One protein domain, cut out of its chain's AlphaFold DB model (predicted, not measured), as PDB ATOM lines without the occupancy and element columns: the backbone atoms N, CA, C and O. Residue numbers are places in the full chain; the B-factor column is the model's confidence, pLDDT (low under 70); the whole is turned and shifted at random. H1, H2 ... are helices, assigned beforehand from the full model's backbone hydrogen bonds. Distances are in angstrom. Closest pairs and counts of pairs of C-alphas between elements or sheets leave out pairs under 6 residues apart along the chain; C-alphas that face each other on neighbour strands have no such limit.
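This is residues 135 to 202 of the 303 residues of the protein "MULE domain-containing protein" of Chaetomium globosum (strain ATCC 6205 / CBS 148.51 / DSM 1962 / NBRC 6347 / NRRL 1970) (UniProt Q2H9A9). Helices H2 and H1 form a hairpin, side by side; the chain then folds back into H3, which runs alongside H2 but stands off from it, with residues 184 to 195 sticking out free. The printed part has 68 residues with three named helices, H1, H2, H3 in chain order, and no named strand: all helix. It is compact, with a radius of gyration of the C-alphas of 11.9 A, and flat, spanning 34 by 28 by 15 A.

H2, residues 162 to 175, is 19.9 A long. H1, residues 146 to 157, is 16.1 A, from C-alpha 146 at (-13.169, -33.951, -16.827). H3, residues 180 to 192, is 17.7 A, ending at C-alpha 192 at (-18.664, -11.302, -11.664).

H2 touches H1, closest at the C-alphas of Phe 165 and Leu 156, 5.0 A; this helical hairpin has a shallow tilt of 19 degrees, opposite ways. H2 and H3 are close but not clearly touching, closest at the C-alphas of Leu 173 and Ile 183, 7.2 A, at a shallow tilt of 23 degrees, opposite ways. H1 and H3 are apart. In H1, H2 and H3 every O i to N i+4 pair is within hydrogen-bond range.

The farthest C-alphas, of Gln 178 and Gly 202, are 35.5 A apart. The printed part has no cut, and both links are tight. The model's pLDDT is under 70 at residues 135 to 136, 158 to 163 and 189 to 202.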
ATOM      1  N   LEU A 135      -0.211 -22.455 -27.513       53.28
ATOM      2  CA  LEU A 135      -1.288 -23.393 -27.434       53.28
ATOM      3  C   LEU A 135      -1.742 -23.588 -28.881       53.28
ATOM      4  O   LEU A 135      -1.990 -22.605 -29.582       53.28
ATOM      5  N   GLY A 136      -1.675 -24.827 -29.372       63.22
ATOM      6  CA  GLY A 136      -2.023 -25.120 -30.758       63.22
ATOM      7  C   GLY A 136      -3.437 -24.632 -31.081       63.22
ATOM      8  O   GLY A 136      -4.165 -24.150 -30.212       63.22
ATOM      9  N   SER A 137      -3.863 -24.791 -32.332       74.38
ATOM     10  CA  SER A 137      -5.254 -24.512 -32.699       74.38
ATOM     11  C   SER A 137      -6.224 -25.177 -31.716       74.38
ATOM     12  O   SER A 137      -5.979 -26.311 -31.292       74.38
ATOM     13  N   LEU A 138      -7.316 -24.480 -31.385       77.44
ATOM     14  CA  LEU A 138      -8.383 -25.011 -30.538       77.44
ATOM     15  C   LEU A 138      -8.748 -26.439 -31.003       77.44
ATOM     16  O   LEU A 138      -8.975 -26.632 -32.203       77.44
ATOM     17  N   PRO A 139      -8.765 -27.450 -30.110       81.00
ATOM     18  CA  PRO A 139      -9.038 -28.827 -30.501       81.00
ATOM     19  C   PRO A 139     -10.401 -28.906 -31.183       81.00
ATOM     20  O   PRO A 139     -11.343 -28.273 -30.725       81.00
ATOM     21  N   THR A 140     -10.540 -29.680 -32.256       79.69
ATOM     22  CA  THR A 140     -11.835 -29.850 -32.938       79.69
ATOM     23  C   THR A 140     -12.771 -30.777 -32.168       79.69
ATOM     24  O   THR A 140     -13.969 -30.513 -32.090       79.69
ATOM     25  N   LYS A 141     -12.226 -31.829 -31.545       82.25
ATOM     26  CA  LYS A 141     -12.963 -32.785 -30.715       82.25
ATOM     27  C   LYS A 141     -12.222 -33.016 -29.401       82.25
ATOM     28  O   LYS A 141     -11.012 -33.236 -29.411       82.25
ATOM     29  N   VAL A 142     -12.955 -32.988 -28.294       81.88
ATOM     30  CA  VAL A 142     -12.466 -33.385 -26.970       81.88
ATOM     31  C   VAL A 142     -13.289 -34.557 -26.445       81.88
ATOM     32  O   VAL A 142     -14.386 -34.828 -26.930       81.88
ATOM     33  N   GLU A 143     -12.707 -35.309 -25.518       80.81
ATOM     34  CA  GLU A 143     -13.410 -36.380 -24.813       80.81
ATOM     35  C   GLU A 143     -14.441 -35.770 -23.854       80.81
ATOM     36  O   GLU A 143     -14.153 -34.761 -23.209       80.81
ATOM     37  N   ASP A 144     -15.622 -36.381 -23.741       82.56
ATOM     38  CA  ASP A 144     -16.655 -35.961 -22.787       82.56
ATOM     39  C   ASP A 144     -16.336 -36.508 -21.389       82.56
ATOM     40  O   ASP A 144     -16.928 -37.474 -20.920       82.56
ATOM     41  N   ASN A 145     -15.284 -35.964 -20.784       80.62
ATOM     42  CA  ASN A 145     -14.818 -36.291 -19.443       80.62
ATOM     43  C   ASN A 145     -14.132 -35.057 -18.813       80.62
ATOM     44  O   ASN A 145     -13.835 -34.084 -19.522       80.62
ATOM     45  N   PRO A 146     -13.835 -35.071 -17.496       77.94
ATOM     46  CA  PRO A 146     -13.169 -33.951 -16.827       77.94
ATOM     47  C   PRO A 146     -11.861 -33.518 -17.504       77.94
ATOM     48  O   PRO A 146     -11.552 -32.331 -17.590       77.94
ATOM     49  N   THR A 147     -11.095 -34.468 -18.043       77.69
ATOM     50  CA  THR A 147      -9.834 -34.195 -18.739       77.69
ATOM     51  C   THR A 147     -10.047 -33.402 -20.030       77.69
ATOM     52  O   THR A 147      -9.294 -32.468 -20.310       77.69
ATOM     53  N   GLY A 148     -11.067 -33.739 -20.821       79.75
ATOM     54  CA  GLY A 148     -11.452 -32.996 -22.020       79.75
ATOM     55  C   GLY A 148     -11.910 -31.576 -21.701       79.75
ATOM     56  O   GLY A 148     -11.495 -30.630 -22.376       79.75
ATOM     57  N   PHE A 149     -12.669 -31.410 -20.618       84.62
ATOM     58  CA  PHE A 149     -13.081 -30.097 -20.129       84.62
ATOM     59  C   PHE A 149     -11.881 -29.229 -19.739       84.62
ATOM     60  O   PHE A 149     -11.741 -28.102 -20.214       84.62
ATOM     61  N   LEU A 150     -10.963 -29.769 -18.932       79.81
ATOM     62  CA  LEU A 150      -9.769 -29.049 -18.481       79.81
ATOM     63  C   LEU A 150      -8.822 -28.695 -19.639       79.81
ATOM     64  O   LEU A 150      -8.144 -27.666 -19.593       79.81
ATOM     65  N   LYS A 151      -8.807 -29.496 -20.715       81.38
ATOM     66  CA  LYS A 151      -8.109 -29.142 -21.959       81.38
ATOM     67  C   LYS A 151      -8.703 -27.878 -22.582       81.38
ATOM     68  O   LYS A 151      -7.943 -26.959 -22.863       81.38
ATOM     69  N   LEU A 152     -10.022 -27.779 -22.768       81.69
ATOM     70  CA  LEU A 152     -10.630 -26.550 -23.308       81.69
ATOM     71  C   LEU A 152     -10.491 -25.362 -22.349       81.69
ATOM     72  O   LEU A 152     -10.206 -24.250 -22.789       81.69
ATOM     73  N   TRP A 153     -10.611 -25.604 -21.044       81.62
ATOM     74  CA  TRP A 153     -10.375 -24.599 -20.009       81.62
ATOM     75  C   TRP A 153      -8.978 -23.971 -20.124       81.62
ATOM     76  O   TRP A 153      -8.833 -22.752 -20.089       81.62
ATOM     77  N   LYS A 154      -7.945 -24.783 -20.382       75.50
ATOM     78  CA  LYS A 154      -6.586 -24.304 -20.682       75.50
ATOM     79  C   LYS A 154      -6.554 -23.378 -21.907       75.50
ATOM     80  O   LYS A 154      -5.872 -22.357 -21.858       75.50
ATOM     81  N   HIS A 155      -7.290 -23.696 -22.976       72.25
ATOM     82  CA  HIS A 155      -7.406 -22.809 -24.146       72.25
ATOM     83  C   HIS A 155      -8.076 -21.483 -23.835       72.25
ATOM     84  O   HIS A 155      -7.653 -20.457 -24.360       72.25
ATOM     85  N   LEU A 156      -9.046 -21.486 -22.931       79.44
ATOM     86  CA  LEU A 156      -9.687 -20.269 -22.469       79.44
ATOM     87  C   LEU A 156      -8.741 -19.407 -21.620       79.44
ATOM     88  O   LEU A 156      -8.598 -18.217 -21.877       79.44
ATOM     89  N   CYS A 157      -8.054 -19.993 -20.636       71.81
ATOM     90  CA  CYS A 157      -7.180 -19.254 -19.721       71.81
ATOM     91  C   CYS A 157      -5.957 -18.620 -20.394       71.81
ATOM     92  O   CYS A 157      -5.511 -17.555 -19.973       71.81
ATOM     93  N   TYR A 158      -5.404 -19.290 -21.405       69.06
ATOM     94  CA  TYR A 158      -4.186 -18.872 -22.106       69.06
ATOM     95  C   TYR A 158      -4.462 -18.410 -23.541       69.06
ATOM     96  O   TYR A 158      -3.566 -18.436 -24.385       69.06
ATOM     97  N   ALA A 159      -5.700 -18.002 -23.830       66.69
ATOM     98  CA  ALA A 159      -6.076 -17.460 -25.125       66.69
ATOM     99  C   ALA A 159      -5.193 -16.257 -25.495       66.69
ATOM    100  O   ALA A 159      -5.038 -15.311 -24.718       66.69
ATOM    101  N   ALA A 160      -4.613 -16.290 -26.695       65.50
ATOM    102  CA  ALA A 160      -3.729 -15.231 -27.177       65.50
ATOM    103  C   ALA A 160      -4.498 -13.972 -27.601       65.50
ATOM    104  O   ALA A 160      -3.934 -12.877 -27.585       65.50
ATOM    105  N   THR A 161      -5.770 -14.123 -27.982       64.38
ATOM    106  CA  THR A 161      -6.650 -13.036 -28.414       64.38
ATOM    107  C   THR A 161      -8.030 -13.133 -27.751       64.38
ATOM    108  O   THR A 161      -8.433 -14.213 -27.309       64.38
ATOM    109  N   PRO A 162      -8.794 -12.024 -27.690       68.56
ATOM    110  CA  PRO A 162     -10.186 -12.061 -27.243       68.56
ATOM    111  C   PRO A 162     -11.062 -12.996 -28.085       68.56
ATOM    112  O   PRO A 162     -11.951 -13.647 -27.544       68.56
ATOM    113  N   ASP A 163     -10.793 -13.097 -29.387       69.88
ATOM    114  CA  ASP A 163     -11.544 -13.976 -30.282       69.88
ATOM    115  C   ASP A 163     -11.258 -15.452 -29.973       69.88
ATOM    116  O   ASP A 163     -12.191 -16.250 -29.899       69.88
ATOM    117  N   ASP A 164     -10.000 -15.807 -29.682       70.69
ATOM    118  CA  ASP A 164      -9.628 -17.157 -29.235       70.69
ATOM    119  C   ASP A 164     -10.276 -17.507 -27.889       70.69
ATOM    120  O   ASP A 164     -10.731 -18.635 -27.688       70.69
ATOM    121  N   PHE A 165     -10.358 -16.535 -26.973       75.38
ATOM    122  CA  PHE A 165     -11.042 -16.695 -25.689       75.38
ATOM    123  C   PHE A 165     -12.526 -16.997 -25.901       75.38
ATOM    124  O   PHE A 165     -13.057 -17.951 -25.330       75.38
ATOM    125  N   VAL A 166     -13.198 -16.204 -26.743       74.38
ATOM    126  CA  VAL A 166     -14.618 -16.391 -27.062       74.38
ATOM    127  C   VAL A 166     -14.837 -17.729 -27.762       74.38
ATOM    128  O   VAL A 166     -15.764 -18.448 -27.396       74.38
ATOM    129  N   ALA A 167     -13.974 -18.107 -28.706       77.25
ATOM    130  CA  ALA A 167     -14.057 -19.389 -29.398       77.25
ATOM    131  C   ALA A 167     -13.912 -20.575 -28.431       77.25
ATOM    132  O   ALA A 167     -14.718 -21.504 -28.471       77.25
ATOM    133  N   ALA A 168     -12.934 -20.530 -27.520       78.44
ATOM    134  CA  ALA A 168     -12.766 -21.551 -26.489       78.44
ATOM    135  C   ALA A 168     -13.972 -21.605 -25.539       78.44
ATOM    136  O   ALA A 168     -14.446 -22.691 -25.211       78.44
ATOM    137  N   TRP A 169     -14.505 -20.449 -25.136       82.75
ATOM    138  CA  TRP A 169     -15.677 -20.365 -24.264       82.75
ATOM    139  C   TRP A 169     -16.936 -20.945 -24.905       82.75
ATOM    140  O   TRP A 169     -17.604 -21.774 -24.292       82.75
ATOM    141  N   VAL A 170     -17.240 -20.557 -26.147       83.38
ATOM    142  CA  VAL A 170     -18.371 -21.107 -26.909       83.38
ATOM    143  C   VAL A 170     -18.231 -22.620 -27.027       83.38
ATOM    144  O   VAL A 170     -19.185 -23.338 -26.744       83.38
ATOM    145  N   LYS A 171     -17.025 -23.111 -27.323       86.88
ATOM    146  CA  LYS A 171     -16.782 -24.547 -27.423       86.88
ATOM    147  C   LYS A 171     -17.019 -25.292 -26.105       86.88
ATOM    148  O   LYS A 171     -17.567 -26.387 -26.130       86.88
ATOM    149  N   ILE A 172     -16.659 -24.709 -24.958       85.50
ATOM    150  CA  ILE A 172     -16.977 -25.294 -23.642       85.50
ATOM    151  C   ILE A 172     -18.495 -25.402 -23.449       85.50
ATOM    152  O   ILE A 172     -18.973 -26.423 -22.963       85.50
ATOM    153  N   LEU A 173     -19.253 -24.371 -23.834       86.81
ATOM    154  CA  LEU A 173     -20.714 -24.378 -23.709       86.81
ATOM    155  C   LEU A 173     -21.382 -25.394 -24.646       86.81
ATOM    156  O   LEU A 173     -22.393 -25.979 -24.271       86.81
ATOM    157  N   GLU A 174     -20.831 -25.594 -25.843       89.12
ATOM    158  CA  GLU A 174     -21.337 -26.553 -26.829       89.12
ATOM    159  C   GLU A 174     -21.017 -28.001 -26.435       89.12
ATOM    160  O   GLU A 174     -21.926 -28.824 -26.326       89.12
ATOM    161  N   ASP A 175     -19.741 -28.306 -26.181       88.31
ATOM    162  CA  ASP A 175     -19.270 -29.677 -25.939       88.31
ATOM    163  C   ASP A 175     -19.685 -30.208 -24.549       88.31
ATOM    164  O   ASP A 175     -19.786 -31.420 -24.359       88.31
ATOM    165  N   PHE A 176     -19.941 -29.315 -23.581       89.12
ATOM    166  CA  PHE A 176     -20.261 -29.672 -22.191       89.12
ATOM    167  C   PHE A 176     -21.597 -29.102 -21.695       89.12
ATOM    168  O   PHE A 176     -21.770 -28.890 -20.494       89.12
ATOM    169  N   SER A 177     -22.556 -28.867 -22.595       87.12
ATOM    170  CA  SER A 177     -23.894 -28.328 -22.277       87.12
ATOM    171  C   SER A 177     -24.648 -29.085 -21.164       87.12
ATOM    172  O   SER A 177     -25.384 -28.480 -20.388       87.12
ATOM    173  N   GLN A 178     -24.405 -30.388 -21.036       86.69
ATOM    174  CA  GLN A 178     -24.907 -31.294 -20.002       86.69
ATOM    175  C   GLN A 178     -24.382 -30.978 -18.590       86.69
ATOM    176  O   GLN A 178     -25.013 -31.338 -17.598       86.69
ATOM    177  N   GLN A 179     -23.247 -30.282 -18.476       87.88
ATOM    178  CA  GLN A 179     -22.601 -29.932 -17.208       87.88
ATOM    179  C   GLN A 179     -23.110 -28.580 -16.665       87.88
ATOM    180  O   GLN A 179     -22.329 -27.680 -16.338       87.88
ATOM    181  N   GLU A 180     -24.434 -28.415 -16.551       86.75
ATOM    182  CA  GLU A 180     -25.081 -27.135 -16.203       86.75
ATOM    183  C   GLU A 180     -24.576 -26.531 -14.882       86.75
ATOM    184  O   GLU A 180     -24.401 -25.316 -14.770       86.75
ATOM    185  N   ALA A 181     -24.293 -27.367 -13.878       85.12
ATOM    186  CA  ALA A 181     -23.811 -26.911 -12.575       85.12
ATOM    187  C   ALA A 181     -22.418 -26.261 -12.654       85.12
ATOM    188  O   ALA A 181     -22.160 -25.267 -11.966       85.12
ATOM    189  N   ILE A 182     -21.534 -26.803 -13.499       85.50
ATOM    190  CA  ILE A 182     -20.182 -26.281 -13.728       85.50
ATOM    191  C   ILE A 182     -20.269 -25.014 -14.579       85.50
ATOM    192  O   ILE A 182     -19.674 -23.997 -14.226       85.50
ATOM    193  N   ILE A 183     -21.068 -25.029 -15.650       86.19
ATOM    194  CA  ILE A 183     -21.278 -23.854 -16.507       86.19
ATOM    195  C   ILE A 183     -21.873 -22.692 -15.708       86.19
ATOM    196  O   ILE A 183     -21.406 -21.564 -15.838       86.19
ATOM    197  N   SER A 184     -22.862 -22.945 -14.849       84.62
ATOM    198  CA  SER A 184     -23.474 -21.927 -13.988       84.62
ATOM    199  C   SER A 184     -22.473 -21.331 -12.992       84.62
ATOM    200  O   SER A 184     -22.410 -20.109 -12.824       84.62
ATOM    201  N   TYR A 185     -21.623 -22.173 -12.389       82.62
ATOM    202  CA  TYR A 185     -20.517 -21.710 -11.550       82.62
ATOM    203  C   TYR A 185     -19.559 -20.816 -12.341       82.62
ATOM    204  O   TYR A 185     -19.276 -19.696 -11.915       82.62
ATOM    205  N   LEU A 186     -19.107 -21.265 -13.515       80.62
ATOM    206  CA  LEU A 186     -18.217 -20.479 -14.362       80.62
ATOM    207  C   LEU A 186     -18.878 -19.186 -14.816       80.62
ATOM    208  O   LEU A 186     -18.254 -18.147 -14.751       80.62
ATOM    209  N   GLN A 187     -20.142 -19.179 -15.213       75.88
ATOM    210  CA  GLN A 187     -20.822 -17.941 -15.582       75.88
ATOM    211  C   GLN A 187     -20.942 -16.988 -14.398       75.88
ATOM    212  O   GLN A 187     -20.759 -15.793 -14.580       75.88
ATOM    213  N   THR A 188     -21.201 -17.480 -13.191       71.12
ATOM    214  CA  THR A 188     -21.271 -16.627 -11.999       71.12
ATOM    215  C   THR A 188     -19.897 -16.041 -11.672       71.12
ATOM    216  O   THR A 188     -19.760 -14.828 -11.534       71.12
ATOM    217  N   THR A 189     -18.861 -16.879 -11.646       66.00
ATOM    218  CA  THR A 189     -17.480 -16.490 -11.326       66.00
ATOM    219  C   THR A 189     -16.853 -15.631 -12.433       66.00
ATOM    220  O   THR A 189     -16.231 -14.612 -12.149       66.00
ATOM    221  N   LEU A 190     -17.063 -15.977 -13.707       61.72
ATOM    222  CA  LEU A 190     -16.530 -15.288 -14.894       61.72
ATOM    223  C   LEU A 190     -17.336 -14.034 -15.301       61.72
ATOM    224  O   LEU A 190     -16.784 -13.120 -15.913       61.72
ATOM    225  N   ARG A 191     -18.638 -13.942 -14.973       49.75
ATOM    226  CA  ARG A 191     -19.413 -12.693 -15.159       49.75
ATOM    227  C   ARG A 191     -19.179 -11.705 -14.028       49.75
ATOM    228  O   ARG A 191     -19.110 -10.512 -14.301       49.75
ATOM    229  N   ALA A 192     -19.022 -12.172 -12.787       41.22
ATOM    230  CA  ALA A 192     -18.664 -11.302 -11.664       41.22
ATOM    231  C   ALA A 192     -17.282 -10.647 -11.846       41.22
ATOM    232  O   ALA A 192     -16.987  -9.621 -11.236       41.22
ATOM    233  N   THR A 193     -16.427 -11.232 -12.683       45.28
ATOM    234  CA  THR A 193     -15.032 -10.824 -12.860       45.28
ATOM    235  C   THR A 193     -14.811  -9.716 -13.887       45.28
ATOM    236  O   THR A 193     -13.700  -9.196 -13.893       45.28
ATOM    237  N   GLU A 194     -15.788  -9.315 -14.724       44.09
ATOM    238  CA  GLU A 194     -15.520  -8.465 -15.910       44.09
ATOM    239  C   GLU A 194     -14.178  -8.871 -16.557       44.09
ATOM    240  O   GLU A 194     -13.247  -8.070 -16.648       44.09
ATOM    241  N   ILE A 195     -14.017 -10.141 -16.959       41.72
ATOM    242  CA  ILE A 195     -12.762 -10.644 -17.572       41.72
ATOM    243  C   ILE A 195     -12.375  -9.846 -18.826       41.72
ATOM    244  O   ILE A 195     -11.231  -9.865 -19.257       41.72
ATOM    245  N   THR A 196     -13.279  -9.020 -19.348       32.25
ATOM    246  CA  THR A 196     -12.999  -7.953 -20.313       32.25
ATOM    247  C   THR A 196     -11.984  -6.898 -19.838       32.25
ATOM    248  O   THR A 196     -11.487  -6.132 -20.665       32.25
ATOM    249  N   ARG A 197     -11.612  -6.858 -18.549       32.75
ATOM    250  CA  ARG A 197     -10.464  -6.094 -18.021       32.75
ATOM    251  C   ARG A 197      -9.174  -6.911 -17.885       32.75
ATOM    252  O   ARG A 197      -8.138  -6.336 -17.552       32.75
ATOM    253  N   VAL A 198      -9.177  -8.201 -18.232       36.62
ATOM    254  CA  VAL A 198      -7.960  -8.908 -18.661       36.62
ATOM    255  C   VAL A 198      -7.650  -8.392 -20.063       36.62
ATOM    256  O   VAL A 198      -8.024  -8.966 -21.083       36.62
ATOM    257  N   ARG A 199      -7.061  -7.196 -20.121       28.83
ATOM    258  CA  ARG A 199      -6.750  -6.508 -21.370       28.83
ATOM    259  C   ARG A 199      -5.650  -7.270 -22.104       28.83
ATOM    260  O   ARG A 199      -4.467  -7.008 -21.929       28.83
ATOM    261  N   VAL A 200      -6.057  -8.165 -22.992       32.72
ATOM    262  CA  VAL A 200      -5.269  -8.533 -24.165       32.72
ATOM    263  C   VAL A 200      -5.486  -7.408 -25.180       32.72
ATOM    264  O   VAL A 200      -6.496  -7.393 -25.879       32.72
ATOM    265  N   ARG A 201      -4.611  -6.392 -25.229       27.98
ATOM    266  CA  ARG A 201      -4.627  -5.426 -26.345       27.98
ATOM    267  C   ARG A 201      -3.356  -5.498 -27.169       27.98
ATOM    268  O   ARG A 201      -2.277  -5.158 -26.698       27.98
ATOM    269  N   GLY A 202      -3.551  -5.830 -28.443       27.66
ATOM    270  CA  GLY A 202      -2.738  -5.302 -29.525       27.66
ATOM    271  C   GLY A 202      -3.013  -3.804 -29.709       27.66
ATOM    272  O   GLY A 202      -4.160  -3.395 -29.862       27.66
TER     273      GLY A 202